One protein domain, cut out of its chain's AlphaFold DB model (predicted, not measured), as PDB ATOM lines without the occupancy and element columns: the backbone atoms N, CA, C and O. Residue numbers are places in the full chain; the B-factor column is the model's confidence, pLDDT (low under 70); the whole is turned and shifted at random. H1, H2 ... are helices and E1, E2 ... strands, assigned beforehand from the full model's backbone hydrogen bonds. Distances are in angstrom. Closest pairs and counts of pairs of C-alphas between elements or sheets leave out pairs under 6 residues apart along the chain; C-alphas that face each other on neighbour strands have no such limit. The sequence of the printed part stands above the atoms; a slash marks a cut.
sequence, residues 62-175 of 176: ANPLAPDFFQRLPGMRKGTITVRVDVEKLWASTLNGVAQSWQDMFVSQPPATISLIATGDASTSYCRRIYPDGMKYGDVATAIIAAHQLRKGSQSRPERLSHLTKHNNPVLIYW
ATOM      1  N   ALA A  62      37.577  41.994   1.944       88.94
ATOM      2  CA  ALA A  62      38.756  41.429   1.297       88.94
ATOM      3  C   ALA A  62      39.293  42.437   0.280       88.94
ATOM      4  O   ALA A  62      38.502  43.113  -0.380       88.94
ATOM      5  N   ASN A  63      40.611  42.484   0.117       91.31
ATOM      6  CA  ASN A  63      41.243  43.396  -0.820       91.31
ATOM      7  C   ASN A  63      40.797  43.090  -2.265       91.31
ATOM      8  O   ASN A  63      41.032  41.980  -2.754       91.31
ATOM      9  N   PRO A  64      40.148  44.045  -2.961       89.25
ATOM     10  CA  PRO A  64      39.710  43.851  -4.340       89.25
ATOM     11  C   PRO A  64      40.875  43.875  -5.342       89.25
ATOM     12  O   PRO A  64      40.693  43.466  -6.482       89.25
ATOM     13  N   LEU A  65      42.059  44.336  -4.929       89.00
ATOM     14  CA  LEU A  65      43.289  44.387  -5.728       89.00
ATOM     15  C   LEU A  65      44.123  43.101  -5.602       89.00
ATOM     16  O   LEU A  65      45.343  43.128  -5.775       89.00
ATOM     17  N   ALA A  66      43.479  41.979  -5.270       86.94
ATOM     18  CA  ALA A  66      44.128  40.677  -5.264       86.94
ATOM     19  C   ALA A  66      44.754  40.399  -6.645       86.94
ATOM     20  O   ALA A  66      44.069  40.575  -7.653       86.94
ATOM     21  N   PRO A  67      46.018  39.944  -6.720       86.00
ATOM     22  CA  PRO A  67      46.591  39.504  -7.987       86.00
ATOM     23  C   PRO A  67      45.749  38.391  -8.620       86.00
ATOM     24  O   PRO A  67      45.184  37.568  -7.903       86.00
ATOM     25  N   ASP A  68      45.735  38.288  -9.949       85.56
ATOM     26  CA  ASP A  68      44.882  37.331 -10.681       85.56
ATOM     27  C   ASP A  68      45.115  35.858 -10.301       85.56
ATOM     28  O   ASP A  68      44.245  35.005 -10.479       85.56
ATOM     29  N   PHE A  69      46.300  35.537  -9.777       84.69
ATOM     30  CA  PHE A  69      46.630  34.204  -9.277       84.69
ATOM     31  C   PHE A  69      46.123  33.935  -7.853       84.69
ATOM     32  O   PHE A  69      46.253  32.809  -7.390       84.69
ATOM     33  N   PHE A  70      45.527  34.917  -7.171       85.56
ATOM     34  CA  PHE A  70      44.758  34.764  -5.934       85.56
ATOM     35  C   PHE A  70      43.260  34.779  -6.258       85.56
ATOM     36  O   PHE A  70      42.570  35.793  -6.149       85.56
ATOM     37  N   GLN A  71      42.724  33.623  -6.630       86.56
ATOM     38  CA  GLN A  71      41.315  33.490  -6.967       86.56
ATOM     39  C   GLN A  71      40.476  33.279  -5.705       86.56
ATOM     40  O   GLN A  71      40.526  32.225  -5.066       86.56
ATOM     41  N   ARG A  72      39.653  34.268  -5.350       85.69
ATOM     42  CA  ARG A  72      38.688  34.126  -4.257       85.69
ATOM     43  C   ARG A  72      37.620  33.092  -4.625       85.69
ATOM     44  O   ARG A  72      37.012  33.171  -5.690       85.69
ATOM     45  N   LEU A  73      37.375  32.146  -3.725       83.69
ATOM     46  CA  LEU A  73      36.299  31.165  -3.839       83.69
ATOM     47  C   LEU A  73      35.066  31.635  -3.043       83.69
ATOM     48  O   LEU A  73      35.228  32.335  -2.034       83.69
ATOM     49  N   PRO A  74      33.840  31.275  -3.474       78.25
ATOM     50  CA  PRO A  74      32.626  31.568  -2.718       78.25
ATOM     51  C   PRO A  74      32.750  31.012  -1.292       78.25
ATOM     52  O   PRO A  74      33.161  29.871  -1.082       78.25
ATOM     53  N   GLY A  75      32.492  31.880  -0.312       66.06
ATOM     54  CA  GLY A  75      32.897  31.666   1.074       66.06
ATOM     55  C   GLY A  75      32.105  30.566   1.775       66.06
ATOM     56  O   GLY A  75      30.884  30.511   1.675       66.06
ATOM     57  N   MET A  76      32.810  29.731   2.546       63.34
ATOM     58  CA  MET A  76      32.188  28.702   3.386       63.34
ATOM     59  C   MET A  76      31.494  29.281   4.633       63.34
ATOM     60  O   MET A  76      30.512  28.706   5.097       63.34
ATOM     61  N   ARG A  77      32.002  30.387   5.212       73.25
ATOM     62  CA  ARG A  77      31.479  31.029   6.439       73.25
ATOM     63  C   ARG A  77      31.761  32.537   6.468       73.25
ATOM     64  O   ARG A  77      32.758  32.996   5.912       73.25
ATOM     65  N   LYS A  78      30.921  33.298   7.182       73.19
ATOM     66  CA  LYS A  78      31.214  34.689   7.583       73.19
ATOM     67  C   LYS A  78      32.470  34.670   8.464       73.19
ATOM     68  O   LYS A  78      32.542  33.828   9.355       73.19
ATOM     69  N   GLY A  79      33.461  35.527   8.214       78.25
ATOM     70  CA  GLY A  79      34.743  35.446   8.937       78.25
ATOM     71  C   GLY A  79      35.915  34.868   8.139       78.25
ATOM     72  O   GLY A  79      37.058  34.962   8.584       78.25
ATOM     73  N   THR A  80      35.648  34.221   7.000       85.12
ATOM     74  CA  THR A  80      36.652  33.431   6.278       85.12
ATOM     75  C   THR A  80      36.733  33.835   4.813       85.12
ATOM     76  O   THR A  80      35.734  33.837   4.093       85.12
ATOM     77  N   ILE A  81      37.948  34.117   4.349       85.62
ATOM     78  CA  ILE A  81      38.267  34.247   2.930       85.62
ATOM     79  C   ILE A  81      38.887  32.923   2.488       85.62
ATOM     80  O   ILE A  81      39.937  32.513   2.980       85.62
ATOM     81  N   THR A  82      38.233  32.241   1.555       87.25
ATOM     82  CA  THR A  82      38.809  31.073   0.890       87.25
ATOM     83  C   THR A  82      39.439  31.535  -0.413       87.25
ATOM     84  O   THR A  82      38.769  32.157  -1.240       87.25
ATOM     85  N   VAL A  83      40.722  31.244  -0.598       86.50
ATOM     86  CA  VAL A  83      41.472  31.645  -1.790       86.50
ATOM     87  C   VAL A  83      42.133  30.424  -2.406       86.50
ATOM     88  O   VAL A  83      42.792  29.649  -1.718       86.50
ATOM     89  N   ARG A  84      41.966  30.251  -3.711       85.69
ATOM     90  CA  ARG A  84      42.779  29.348  -4.518       85.69
ATOM     91  C   ARG A  84      43.957  30.137  -5.064       85.69
ATOM     92  O   ARG A  84      43.766  31.233  -5.584       85.69
ATOM     93  N   VAL A  85      45.154  29.571  -4.959       84.88
ATOM     94  CA  VAL A  85      46.365  30.208  -5.474       84.88
ATOM     95  C   VAL A  85      46.940  29.393  -6.619       84.88
ATOM     96  O   VAL A  85      47.205  28.204  -6.456       84.88
ATOM     97  N   ASP A  86      47.124  30.033  -7.772       85.12
ATOM     98  CA  ASP A  86      47.877  29.457  -8.885       85.12
ATOM     99  C   ASP A  86      49.374  29.544  -8.561       85.12
ATOM    100  O   ASP A  86      50.002  30.604  -8.651       85.12
ATOM    101  N   VAL A  87      49.932  28.417  -8.115       79.62
ATOM    102  CA  VAL A  87      51.309  28.338  -7.614       79.62
ATOM    103  C   VAL A  87      52.323  28.517  -8.747       79.62
ATOM    104  O   VAL A  87      53.405  29.046  -8.506       79.62
ATOM    105  N   GLU A  88      51.983  28.138  -9.983       79.44
ATOM    106  CA  GLU A  88      52.854  28.339 -11.150       79.44
ATOM    107  C   GLU A  88      53.023  29.822 -11.455       79.44
ATOM    108  O   GLU A  88      54.150  30.314 -11.555       79.44
ATOM    109  N   LYS A  89      51.906  30.553 -11.542       83.88
ATOM    110  CA  LYS A  89      51.929  32.004 -11.768       83.88
ATOM    111  C   LYS A  89      52.583  32.745 -10.612       83.88
ATOM    112  O   LYS A  89      53.374  33.657 -10.846       83.88
ATOM    113  N   LEU A  90      52.297  32.331  -9.375       83.25
ATOM    114  CA  LEU A  90      52.950  32.892  -8.200       83.25
ATOM    115  C   LEU A  90      54.471  32.702  -8.283       83.25
ATOM    116  O   LEU A  90      55.215  33.670  -8.128       83.25
ATOM    117  N   TRP A  91      54.936  31.489  -8.586       78.06
ATOM    118  CA  TRP A  91      56.363  31.192  -8.698       78.06
ATOM    119  C   TRP A  91      57.034  32.010  -9.808       78.06
ATOM    120  O   TRP A  91      58.076  32.631  -9.581       78.06
ATOM    121  N   ALA A  92      56.408  32.090 -10.985       80.75
ATOM    122  CA  ALA A  92      56.885  32.924 -12.085       80.75
ATOM    123  C   ALA A  92      56.992  34.404 -11.676       80.75
ATOM    124  O   ALA A  92      57.987  35.060 -11.979       80.75
ATOM    125  N   SER A  93      56.016  34.916 -10.918       78.38
ATOM    126  CA  SER A  93      56.043  36.297 -10.421       78.38
ATOM    127  C   SER A  93      57.202  36.558  -9.451       78.38
ATOM    128  O   SER A  93      57.789  37.638  -9.488       78.38
ATOM    129  N   THR A  94      57.573  35.565  -8.634       73.44
ATOM    130  CA  THR A  94      58.692  35.672  -7.683       73.44
ATOM    131  C   THR A  94      60.065  35.564  -8.346       73.44
ATOM    132  O   THR A  94      60.996  36.240  -7.913       73.44
ATOM    133  N   LEU A  95      60.201  34.773  -9.418       70.50
ATOM    134  CA  LEU A  95      61.461  34.634 -10.162       70.50
ATOM    135  C   LEU A  95      61.874  35.923 -10.879       70.50
ATOM    136  O   LEU A  95      63.063  36.167 -11.060       70.50
ATOM    137  N   ASN A  96      60.906  36.760 -11.251       69.31
ATOM    138  CA  ASN A  96      61.169  38.004 -11.969       69.31
ATOM    139  C   ASN A  96      61.873  39.075 -11.114       69.31
ATOM    140  O   ASN A  96      62.250  40.108 -11.655       69.31
ATOM    141  N   GLY A  97      62.053  38.866  -9.801       62.00
ATOM    142  CA  GLY A  97      62.910  39.684  -8.926       62.00
ATOM    143  C   GLY A  97      62.463  41.133  -8.682       62.00
ATOM    144  O   GLY A  97      63.027  41.811  -7.829       62.00
ATOM    145  N   VAL A  98      61.445  41.621  -9.391       64.44
ATOM    146  CA  VAL A  98      60.876  42.954  -9.188       64.44
ATOM    147  C   VAL A  98      59.931  42.904  -7.991       64.44
ATOM    148  O   VAL A  98      58.939  42.175  -8.020       64.44
ATOM    149  N   ALA A  99      60.225  43.686  -6.950       65.81
ATOM    150  CA  ALA A  99      59.311  43.900  -5.832       65.81
ATOM    151  C   ALA A  99      57.990  44.466  -6.373       65.81
ATOM    152  O   ALA A  99      57.947  45.568  -6.922       65.81
ATOM    153  N   GLN A 100      56.922  43.677  -6.282       77.62
ATOM    154  CA  GLN A 100      55.623  44.057  -6.827       77.62
ATOM    155  C   GLN A 100      54.796  44.724  -5.730       77.62
ATOM    156  O   GLN A 100      54.708  44.203  -4.621       77.62
ATOM    157  N   SER A 101      54.143  45.843  -6.045       80.31
ATOM    158  CA  SER A 101      53.401  46.655  -5.066       80.31
ATOM    159  C   SER A 101      52.309  45.889  -4.313       80.31
ATOM    160  O   SER A 101      51.958  46.261  -3.199       80.31
ATOM    161  N   TRP A 102      51.777  44.810  -4.895       85.75
ATOM    162  CA  TRP A 102      50.789  43.957  -4.234       85.75
ATOM    163  C   TRP A 102      51.360  43.194  -3.037       85.75
ATOM    164  O   TRP A 102      50.603  42.847  -2.135       85.75
ATOM    165  N   GLN A 103      52.669  42.925  -2.999       89.56
ATOM    166  CA  GLN A 103      53.296  42.158  -1.916       89.56
ATOM    167  C   GLN A 103      53.154  42.870  -0.572       89.56
ATOM    168  O   GLN A 103      52.999  42.205   0.452       89.56
ATOM    169  N   ASP A 104      53.137  44.202  -0.598       90.31
ATOM    170  CA  ASP A 104      52.981  45.055   0.574       90.31
ATOM    171  C   ASP A 104      51.528  45.305   0.982       90.31
ATOM    172  O   ASP A 104      51.284  45.868   2.051       90.31
ATOM    173  N   MET A 105      50.565  44.880   0.162       92.75
ATOM    174  CA  MET A 105      49.150  45.071   0.446       92.75
ATOM    175  C   MET A 105      48.622  43.999   1.400       92.75
ATOM    176  O   MET A 105      48.852  42.801   1.209       92.75
ATOM    177  N   PHE A 106      47.842  44.425   2.390       94.00
ATOM    178  CA  PHE A 106      47.052  43.546   3.239       94.00
ATOM    179  C   PHE A 106      46.019  42.782   2.411       94.00
ATOM    180  O   PHE A 106      45.414  43.309   1.474       94.00
ATOM    181  N   VAL A 107      45.786  41.528   2.794       92.25
ATOM    182  CA  VAL A 107      44.792  40.663   2.139       92.25
ATOM    183  C   VAL A 107      43.361  41.121   2.432       92.25
ATOM    184  O   VAL A 107      42.444  40.888   1.642       92.25
ATOM    185  N   SER A 108      43.146  41.763   3.576       91.94
ATOM    186  CA  SER A 108      41.840  42.244   4.011       91.94
ATOM    187  C   SER A 108      41.962  43.414   4.972       91.94
ATOM    188  O   SER A 108      43.034  43.652   5.530       91.94
ATOM    189  N   GLN A 109      40.843  44.091   5.206       90.44
ATOM    190  CA  GLN A 109      40.678  45.060   6.280       90.44
ATOM    191  C   GLN A 109      39.408  44.727   7.092       90.44
ATOM    192  O   GLN A 109      38.384  44.415   6.486       90.44
ATOM    193  N   PRO A 110      39.469  44.698   8.440       91.69
ATOM    194  CA  PRO A 110      40.693  44.725   9.240       91.69
ATOM    195  C   PRO A 110      41.675  43.601   8.835       91.69
ATOM    196  O   PRO A 110      41.269  42.607   8.210       91.69
ATOM    197  N   PRO A 111      42.983  43.770   9.101       92.38
ATOM    198  CA  PRO A 111      43.985  42.809   8.659       92.38
ATOM    199  C   PRO A 111      43.716  41.405   9.198       92.38
ATOM    200  O   PRO A 111      43.615  41.192  10.405       92.38
ATOM    201  N   ALA A 112      43.618  40.425   8.301       91.06
ATOM    202  CA  ALA A 112      43.536  39.026   8.696       91.06
ATOM    203  C   ALA A 112      44.840  38.601   9.379       91.06
ATOM    204  O   ALA A 112      45.926  38.958   8.931       91.06
ATOM    205  N   THR A 113      44.736  37.814  10.446       92.00
ATOM    206  CA  THR A 113      45.895  37.444  11.278       92.00
ATOM    207  C   THR A 113      46.248  35.969  11.182       92.00
ATOM    208  O   THR A 113      47.281  35.553  11.698       92.00
ATOM    209  N   ILE A 114      45.412  35.143  10.547       90.94
ATOM    210  CA  ILE A 114      45.620  33.695  10.482       90.94
ATOM    211  C   ILE A 114      45.408  33.205   9.054       90.94
ATOM    212  O   ILE A 114      44.379  33.488   8.437       90.94
ATOM    213  N   SER A 115      46.345  32.388   8.573       90.25
ATOM    214  CA  SER A 115      46.162  31.569   7.376       90.25
ATOM    215  C   SER A 115      46.360  30.087   7.678       90.25
ATOM    216  O   SER A 115      47.195  29.696   8.499       90.25
ATOM    217  N   LEU A 116      45.565  29.256   7.011       88.00
ATOM    218  CA  LEU A 116      45.716  27.811   6.942       88.00
ATOM    219  C   LEU A 116      45.969  27.445   5.483       88.00
ATOM    220  O   LEU A 116      45.120  27.663   4.619       88.00
ATOM    221  N   ILE A 117      47.143  26.891   5.216       85.44
ATOM    222  CA  ILE A 117      47.567  26.486   3.877       85.44
ATOM    223  C   ILE A 117      47.505  24.968   3.824       85.44
ATOM    224  O   ILE A 117      48.219  24.300   4.576       85.44
ATOM    225  N   ALA A 118      46.658  24.419   2.956       77.50
ATOM    226  CA  ALA A 118      46.627  22.981   2.730       77.50
ATOM    227  C   ALA A 118      47.976  22.521   2.153       77.50
ATOM    228  O   ALA A 118      48.434  23.037   1.133       77.50
ATOM    229  N   THR A 119      48.628  21.573   2.825       70.88
ATOM    230  CA  THR A 119      49.901  20.992   2.371       70.88
ATOM    231  C   THR A 119      49.736  19.581   1.821       70.88
ATOM    232  O   THR A 119      50.682  19.074   1.228       70.88
ATOM    233  N   GLY A 120      48.569  18.948   1.984       61.88
ATOM    234  CA  GLY A 120      48.285  17.536   1.684       61.88
ATOM    235  C   GLY A 120      47.200  17.303   0.626       61.88
ATOM    236  O   GLY A 120      46.737  18.244  -0.006       61.88
ATOM    237  N   ASP A 121      46.769  16.046   0.473       57.50
ATOM    238  CA  ASP A 121      45.597  15.694  -0.340       57.50
ATOM    239  C   ASP A 121      44.331  16.110   0.424       57.50
ATOM    240  O   ASP A 121      43.812  15.372   1.259       57.50
ATOM    241  N   ALA A 122      43.920  17.359   0.195       51.34
ATOM    242  CA  ALA A 122      42.626  17.999   0.455       51.34
ATOM    243  C   ALA A 122      41.905  17.844   1.822       51.34
ATOM    244  O   ALA A 122      40.906  18.532   2.008       51.34
ATOM    245  N   SER A 123      42.346  17.027   2.795       52.56
ATOM    246  CA  SER A 123      41.495  16.713   3.965       52.56
ATOM    247  C   SER A 123      42.100  16.802   5.372       52.56
ATOM    248  O   SER A 123      41.314  16.938   6.305       52.56
ATOM    249  N   THR A 124      43.423  16.785   5.602       56.41
ATOM    250  CA  THR A 124      43.908  16.617   7.003       56.41
ATOM    251  C   THR A 124      45.153  17.386   7.434       56.41
ATOM    252  O   THR A 124      45.381  17.504   8.634       56.41
ATOM    253  N   SER A 125      45.958  17.941   6.525       67.25
ATOM    254  CA  SER A 125      47.200  18.634   6.909       67.25
ATOM    255  C   SER A 125      47.210  20.082   6.440       67.25
ATOM    256  O   SER A 125      47.255  20.364   5.240       67.25
ATOM    257  N   TYR A 126      47.191  20.992   7.414       75.81
ATOM    258  CA  TYR A 126      47.282  22.430   7.200       75.81
ATOM    259  C   TYR A 126      48.534  22.980   7.871       75.81
ATOM    260  O   TYR A 126      48.796  22.719   9.045       75.81
ATOM    261  N   CYS A 127      49.281  23.804   7.144       83.00
ATOM    262  CA  CYS A 127      50.267  24.684   7.746       83.00
ATOM    263  C   CYS A 127      49.540  25.934   8.245       83.00
ATOM    264  O   CYS A 127      49.011  26.711   7.446       83.00
ATOM    265  N   ARG A 128      49.490  26.112   9.567       88.69
ATOM    266  CA  ARG A 128      48.949  27.319  10.194       88.69
ATOM    267  C   ARG A 128      50.037  28.381  10.310       88.69
ATOM    268  O   ARG A 128      51.110  28.105  10.846       88.69
ATOM    269  N   ARG A 129      49.738  29.603   9.878       90.62
ATOM    270  CA  ARG A 129      50.575  30.790  10.092       90.62
ATOM    271  C   ARG A 129      49.787  31.867  10.827       90.62
ATOM    272  O   ARG A 129      48.572  31.970  10.671       90.62
ATOM    273  N   ILE A 130      50.494  32.621  11.663       91.75
ATOM    274  CA  ILE A 130      49.949  33.716  12.462       91.75
ATOM    275  C   ILE A 130      50.732  34.977  12.103       91.75
ATOM    276  O   ILE A 130      51.960  34.946  12.088       91.75
ATOM    277  N   TYR A 131      50.007  36.058  11.843       92.56
ATOM    278  CA  TYR A 131      50.505  37.371  11.451       92.56
ATOM    279  C   TYR A 131      49.957  38.402  12.444       92.56
ATOM    280  O   TYR A 131      48.839  38.885  12.252       92.56
ATOM    281  N   PRO A 132      50.681  38.692  13.542       89.00
ATOM    282  CA  PRO A 132      50.214  39.601  14.592       89.00
ATOM    283  C   PRO A 132      49.877  41.002  14.072       89.00
ATOM    284  O   PRO A 132      48.862  41.566  14.464       89.00
ATOM    285  N   ASP A 133      50.679  41.505  13.131       89.88
ATOM    286  CA  ASP A 133      50.529  42.843  12.542       89.88
ATOM    287  C   ASP A 133      49.590  42.869  11.327       89.88
ATOM    288  O   ASP A 133      49.432  43.893  10.661       89.88
ATOM    289  N   GLY A 134      48.952  41.734  11.034       91.75
ATOM    290  CA  GLY A 134      48.148  41.542   9.842       91.75
ATOM    291  C   GLY A 134      48.923  40.931   8.684       91.75
ATOM    292  O   GLY A 134      50.135  41.063   8.553       91.75
ATOM    293  N   MET A 135      48.189  40.229   7.833       93.00
ATOM    294  CA  MET A 135      48.746  39.436   6.751       93.00
ATOM    295  C   MET A 135      48.714  40.192   5.426       93.00
ATOM    296  O   MET A 135      47.642  40.607   4.959       93.00
ATOM    297  N   LYS A 136      49.877  40.297   4.785       93.88
ATOM    298  CA  LYS A 136      50.020  40.816   3.424       93.88
ATOM    299  C   LYS A 136      50.035  39.695   2.392       93.88
ATOM    300  O   LYS A 136      50.290  38.532   2.709       93.88
ATOM    301  N   TYR A 137      49.797  40.024   1.126       91.12
ATOM    302  CA  TYR A 137      49.887  39.026   0.058       91.12
ATOM    303  C   TYR A 137      51.303  38.458  -0.105       91.12
ATOM    304  O   TYR A 137      51.436  37.269  -0.398       91.12
ATOM    305  N   GLY A 138      52.351  39.263   0.109       89.06
ATOM    306  CA  GLY A 138      53.739  38.787   0.089       89.06
ATOM    307  C   GLY A 138      54.009  37.723   1.159       89.06
ATOM    308  O   GLY A 138      54.676  36.718   0.897       89.06
ATOM    309  N   ASP A 139      53.401  37.880   2.336       90.31
ATOM    310  CA  ASP A 139      53.494  36.908   3.425       90.31
ATOM    311  C   ASP A 139      52.802  35.590   3.074       90.31
ATOM    312  O   ASP A 139      53.336  34.508   3.331       90.31
ATOM    313  N   VAL A 140      51.615  35.673   2.460       88.31
ATOM    314  CA  VAL A 140      50.873  34.498   1.987       88.31
ATOM    315  C   VAL A 140      51.660  33.775   0.903       88.31
ATOM    316  O   VAL A 140      51.814  32.558   0.973       88.31
ATOM    317  N   ALA A 141      52.191  34.513  -0.070       86.56
ATOM    318  CA  ALA A 141      53.019  33.972  -1.139       86.56
ATOM    319  C   ALA A 141      54.219  33.194  -0.582       86.56
ATOM    320  O   ALA A 141      54.423  32.025  -0.919       86.56
ATOM    321  N   THR A 142      54.961  33.816   0.334       86.19
ATOM    322  CA  THR A 142      56.125  33.207   0.988       86.19
ATOM    323  C   THR A 142      55.727  31.969   1.787       86.19
ATOM    324  O   THR A 142      56.388  30.933   1.707       86.19
ATOM    325  N   ALA A 143      54.618  32.034   2.526       86.56
ATOM    326  CA  ALA A 143      54.129  30.913   3.314       86.56
ATOM    327  C   ALA A 143      53.673  29.735   2.444       86.56
ATOM    328  O   ALA A 143      53.956  28.591   2.798       86.56
ATOM    329  N   ILE A 144      53.018  29.990   1.307       82.88
ATOM    330  CA  ILE A 144      52.633  28.953   0.339       82.88
ATOM    331  C   ILE A 144      53.886  28.291  -0.217       82.88
ATOM    332  O   ILE A 144      53.992  27.066  -0.168       82.88
ATOM    333  N   ILE A 145      54.851  29.084  -0.684       79.25
ATOM    334  CA  ILE A 145      56.117  28.579  -1.214       79.25
ATOM    335  C   ILE A 145      56.828  27.708  -0.170       79.25
ATOM    336  O   ILE A 145      57.160  26.557  -0.453       79.25
ATOM    337  N   ALA A 146      56.983  28.207   1.058       79.88
ATOM    338  CA  ALA A 146      57.629  27.475   2.143       79.88
ATOM    339  C   ALA A 146      56.882  26.180   2.499       79.88
ATOM    340  O   ALA A 146      57.500  25.130   2.669       79.88
ATOM    341  N   ALA A 147      55.550  26.223   2.581       77.06
ATOM    342  CA  ALA A 147      54.726  25.063   2.908       77.06
ATOM    343  C   ALA A 147      54.847  23.947   1.853       77.06
ATOM    344  O   ALA A 147      54.837  22.763   2.196       77.06
ATOM    345  N   HIS A 148      55.028  24.316   0.583       70.56
ATOM    346  CA  HIS A 148      55.236  23.367  -0.508       70.56
ATOM    347  C   HIS A 148      56.691  22.869  -0.592       70.56
ATOM    348  O   HIS A 148      56.907  21.697  -0.900       70.56
ATOM    349  N   GLN A 149      57.682  23.702  -0.251       67.62
ATOM    350  CA  GLN A 149      59.094  23.302  -0.168       67.62
ATOM    351  C   GLN A 149      59.361  22.310   0.979       67.62
ATOM    352  O   GLN A 149      60.056  21.314   0.777       67.62
ATOM    353  N   LEU A 150      58.769  22.539   2.160       58.25
ATOM    354  CA  LEU A 150      58.947  21.695   3.352       58.25
ATOM    355  C   LEU A 150      58.479  20.249   3.146       58.25
ATOM    356  O   LEU A 150      59.034  19.335   3.748       58.25
ATOM    357  N   ARG A 151      57.473  20.015   2.295       57.28
ATOM    358  CA  ARG A 151      56.897  18.673   2.127       57.28
ATOM    359  C   ARG A 151      57.813  17.710   1.368       57.28
ATOM    360  O   ARG A 151      57.654  16.508   1.554       57.28
ATOM    361  N   LYS A 152      58.691  18.174   0.465       54.59
ATOM    362  CA  LYS A 152      59.272  17.262  -0.545       54.59
ATOM    363  C   LYS A 152      60.740  17.471  -0.930       54.59
ATOM    364  O   LYS A 152      61.118  16.979  -1.983       54.59
ATOM    365  N   GLY A 153      61.551  18.111  -0.080       47.44
ATOM    366  CA  GLY A 153      63.020  18.073  -0.166       47.44
ATOM    367  C   GLY A 153      63.603  18.564  -1.502       47.44
ATOM    368  O   GLY A 153      63.720  17.808  -2.460       47.44
ATOM    369  N   SER A 154      64.056  19.819  -1.522       44.41
ATOM    370  CA  SER A 154      64.795  20.458  -2.626       44.41
ATOM    371  C   SER A 154      64.005  20.749  -3.919       44.41
ATOM    372  O   SER A 154      63.008  20.122  -4.264       44.41
ATOM    373  N   GLN A 155      64.450  21.813  -4.592       52.47
ATOM    374  CA  GLN A 155      63.790  22.605  -5.638       52.47
ATOM    375  C   GLN A 155      62.982  21.815  -6.691       52.47
ATOM    376  O   GLN A 155      63.444  20.844  -7.287       52.47
ATOM    377  N   SER A 156      61.748  22.264  -6.948       52.00
ATOM    378  CA  SER A 156      60.780  21.573  -7.810       52.00
ATOM    379  C   SER A 156      60.785  22.111  -9.243       52.00
ATOM    380  O   SER A 156      60.611  23.305  -9.458       52.00
ATOM    381  N   ARG A 157      60.932  21.206 -10.220       59.31
ATOM    382  CA  ARG A 157      60.766  21.454 -11.665       59.31
ATOM    383  C   ARG A 157      59.360  22.006 -12.012       59.31
ATOM    384  O   ARG A 157      58.414  21.659 -11.303       59.31
ATOM    385  N   PRO A 158      59.188  22.756 -13.123       58.97
ATOM    386  CA  PRO A 158      57.908  23.358 -13.542       58.97
ATOM    387  C   PRO A 158      56.732  22.372 -13.610       58.97
ATOM    388  O   PRO A 158      55.655  22.650 -13.095       58.97
ATOM    389  N   GLU A 159      56.964  21.162 -14.127       60.03
ATOM    390  CA  GLU A 159      55.957  20.091 -14.219       60.03
ATOM    391  C   GLU A 159      55.314  19.744 -12.864       60.03
ATOM    392  O   GLU A 159      54.153  19.338 -12.801       60.03
ATOM    393  N   ARG A 160      56.043  19.933 -11.756       61.69
ATOM    394  CA  ARG A 160      55.561  19.640 -10.397       61.69
ATOM    395  C   ARG A 160      54.713  20.765  -9.812       61.69
ATOM    396  O   ARG A 160      53.817  20.481  -9.020       61.69
ATOM    397  N   LEU A 161      54.964  22.014 -10.208       63.91
ATOM    398  CA  LEU A 161      54.101  23.145  -9.859       63.91
ATOM    399  C   LEU A 161      52.728  22.974 -10.526       63.91
ATOM    400  O   LEU A 161      51.712  23.160  -9.860       63.91
ATOM    401  N   SER A 162      52.699  22.458 -11.762       64.75
ATOM    402  CA  SER A 162      51.457  22.152 -12.492       64.75
ATOM    403  C   SER A 162      50.550  21.174 -11.751       64.75
ATOM    404  O   SER A 162      49.332  21.344 -11.713       64.75
ATOM    405  N   HIS A 163      51.139  20.167 -11.097       64.50
ATOM    406  CA  HIS A 163      50.406  19.200 -10.288       64.50
ATOM    407  C   HIS A 163      49.788  19.887  -9.060       64.50
ATOM    408  O   HIS A 163      48.618  19.689  -8.756       64.50
ATOM    409  N   LEU A 164      50.528  20.755  -8.372       62.78
ATOM    410  CA  LEU A 164      50.014  21.483  -7.206       62.78
ATOM    411  C   LEU A 164      48.893  22.466  -7.575       62.78
ATOM    412  O   LEU A 164      47.890  22.530  -6.865       62.78
ATOM    413  N   THR A 165      49.017  23.158  -8.710       65.06
ATOM    414  CA  THR A 165      47.949  24.014  -9.249       65.06
ATOM    415  C   THR A 165      46.703  23.191  -9.606       65.06
ATOM    416  O   THR A 165      45.585  23.595  -9.283       65.06
ATOM    417  N   LYS A 166      46.873  22.003 -10.204       63.25
ATOM    418  CA  LYS A 166      45.766  21.104 -10.590       63.25
ATOM    419  C   LYS A 166      45.064  20.442  -9.401       63.25
ATOM    420  O   LYS A 166      43.851  20.261  -9.449       63.25
ATOM    421  N   HIS A 167      45.796  20.104  -8.337       60.16
ATOM    422  CA  HIS A 167      45.264  19.371  -7.179       60.16
ATOM    423  C   HIS A 167      44.633  20.251  -6.090       60.16
ATOM    424  O   HIS A 167      44.188  19.726  -5.074       60.16
ATOM    425  N   ASN A 168      44.467  21.554  -6.354       59.88
ATOM    426  CA  ASN A 168      43.501  22.412  -5.667       59.88
ATOM    427  C   ASN A 168      43.695  22.501  -4.138       59.88
ATOM    428  O   ASN A 168      42.895  21.968  -3.372       59.88
ATOM    429  N   ASN A 169      44.711  23.245  -3.692       66.50
ATOM    430  CA  ASN A 169      44.897  23.564  -2.274       66.50
ATOM    431  C   ASN A 169      44.226  24.905  -1.926       66.50
ATOM    432  O   ASN A 169      44.778  25.960  -2.254       66.50
ATOM    433  N   PRO A 170      43.046  24.910  -1.274       74.50
ATOM    434  CA  PRO A 170      42.471  26.145  -0.770       74.50
ATOM    435  C   PRO A 170      43.324  26.677   0.385       74.50
ATOM    436  O   PRO A 170      43.685  25.953   1.315       74.50
ATOM    437  N   VAL A 171      43.615  27.970   0.336       82.00
ATOM    438  CA  VAL A 171      44.139  28.735   1.462       82.00
ATOM    439  C   VAL A 171      42.943  29.322   2.197       82.00
ATOM    440  O   VAL A 171      42.132  30.047   1.615       82.00
ATOM    441  N   LEU A 172      42.813  28.981   3.475       84.19
ATOM    442  CA  LEU A 172      41.777  29.526   4.343       84.19
ATOM    443  C   LEU A 172      42.376  30.663   5.156       84.19
ATOM    444  O   LEU A 172      43.363  30.485   5.863       84.19
ATOM    445  N   ILE A 173      41.772  31.834   5.046       84.94
ATOM    446  CA  ILE A 173      42.228  33.059   5.686       84.94
ATOM    447  C   ILE A 173      41.134  33.498   6.644       84.94
ATOM    448  O   ILE A 173      39.977  33.629   6.243       84.94
ATOM    449  N   TYR A 174      41.492  33.708   7.904       81.81
ATOM    450  CA  TYR A 174      40.538  34.043   8.953       81.81
ATOM    451  C   TYR A 174      40.751  35.470   9.440       81.81
ATOM    452  O   TYR A 174      41.875  35.873   9.763       81.81
ATOM    453  N   TRP A 175      39.643  36.202   9.534       75.19
ATOM    454  CA  TRP A 175      39.562  37.413  10.339       75.19
ATOM    455  C   TRP A 175      39.528  37.005  11.813       75.19
ATOM    456  O   TRP A 175      38.853  36.036  12.171       75.19
TER     457      TRP A 175
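This is residues 62 to 175 of the 176 residues of an uncharacterized protein of Dissoconium aciculare CBS 342.82 (UniProt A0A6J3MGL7). A strongly twisted sheet of five strands has one long helix, H3, running slantwise over one of its faces, while two shorter helices, H1 and H4, touch each other off the sheet. The small helix H2 sits by the first residues of H3. The printed part has 114 residues with four named helices and five named strands, in the order E1 E2 H1 H2 E3 E4 H3 H4 E5; the class is mixed, helices and strands. Across the sheet the order is E1 E2 E5 E3 E4, with antiparallel neighbours throughout. The whole is compact, with a radius of gyration of the C-alphas of 13.4 A, and spans 37 by 35 by 24 A.

E1, residues 70 to 73, is 9.4 A long and begins with C-alpha 70 at (44.758, 34.764, -5.934). E2, residues 80 to 85, is 15.6 A. H1 is residues 87 to 95, 12.2 A, and H2 residues 101 to 104, 5.9 A. E3, residues 114 to 118, is 13.3 A, and E4, residues 126 to 130, is 12.7 A. H3, residues 137 to 150, is 19.8 A and begins with C-alpha 137 at (49.887, 39.026, 0.058). H4, residues 158 to 166, is 12.7 A. E5, residues 170 to 174, is 12.7 A and ends with C-alpha 174 at (40.538, 34.043, 8.953).

E1 and E2 form a hairpin, with N 71 and O 84 at 2.8 A. E2 and E5 are antiparallel, with N 83 and O 171 at 2.9 A. E5 and E3 are antiparallel, with N 116 and O 172 at 2.8 A. E3 and E4 form a hairpin, with N 117 and O 127 at 2.9 A. Two split strand-helix-strand units, in which another strand separates the two strands of the unit, have right-handed crossovers: E2, H1 H2, E3, with E5 between, and E4, H3 H4, E5, with E3 between. H3 is on the sheet in two layers, helix on one face, at a height over the sheet of 8.6 A, over E5 and E3; on the local plane it stands at 51 degrees to E5. H2 touches H3 at residues 137 to 139 alone; the closest C-alphas, of Gln 103 and Gly 138, are 3.9 A apart. H1 and H4 touch at a steep tilt of 44 degrees, opposite ways; the closest C-alphas, of Glu 88 and Leu 161, are 5.5 A apart. H1 and H3 are close but not clearly touching, with the closest C-alphas, of Leu 90 and Ala 141, 7.1 A apart. H1 and H3 have every O i to N i+4 pair within hydrogen-bond range, H4 has 4 of 5, and H2 is too short for such a pair.

The C-alphas farthest apart, of Lys 78 and Ser 154, are 37.9 A from each other. The printed part has no cut and no long link. Mean pLDDT of the printed part is 77.7; it is under 70 at residues 75 to 76, 96 to 99, 120 to 125 and 149 to 169.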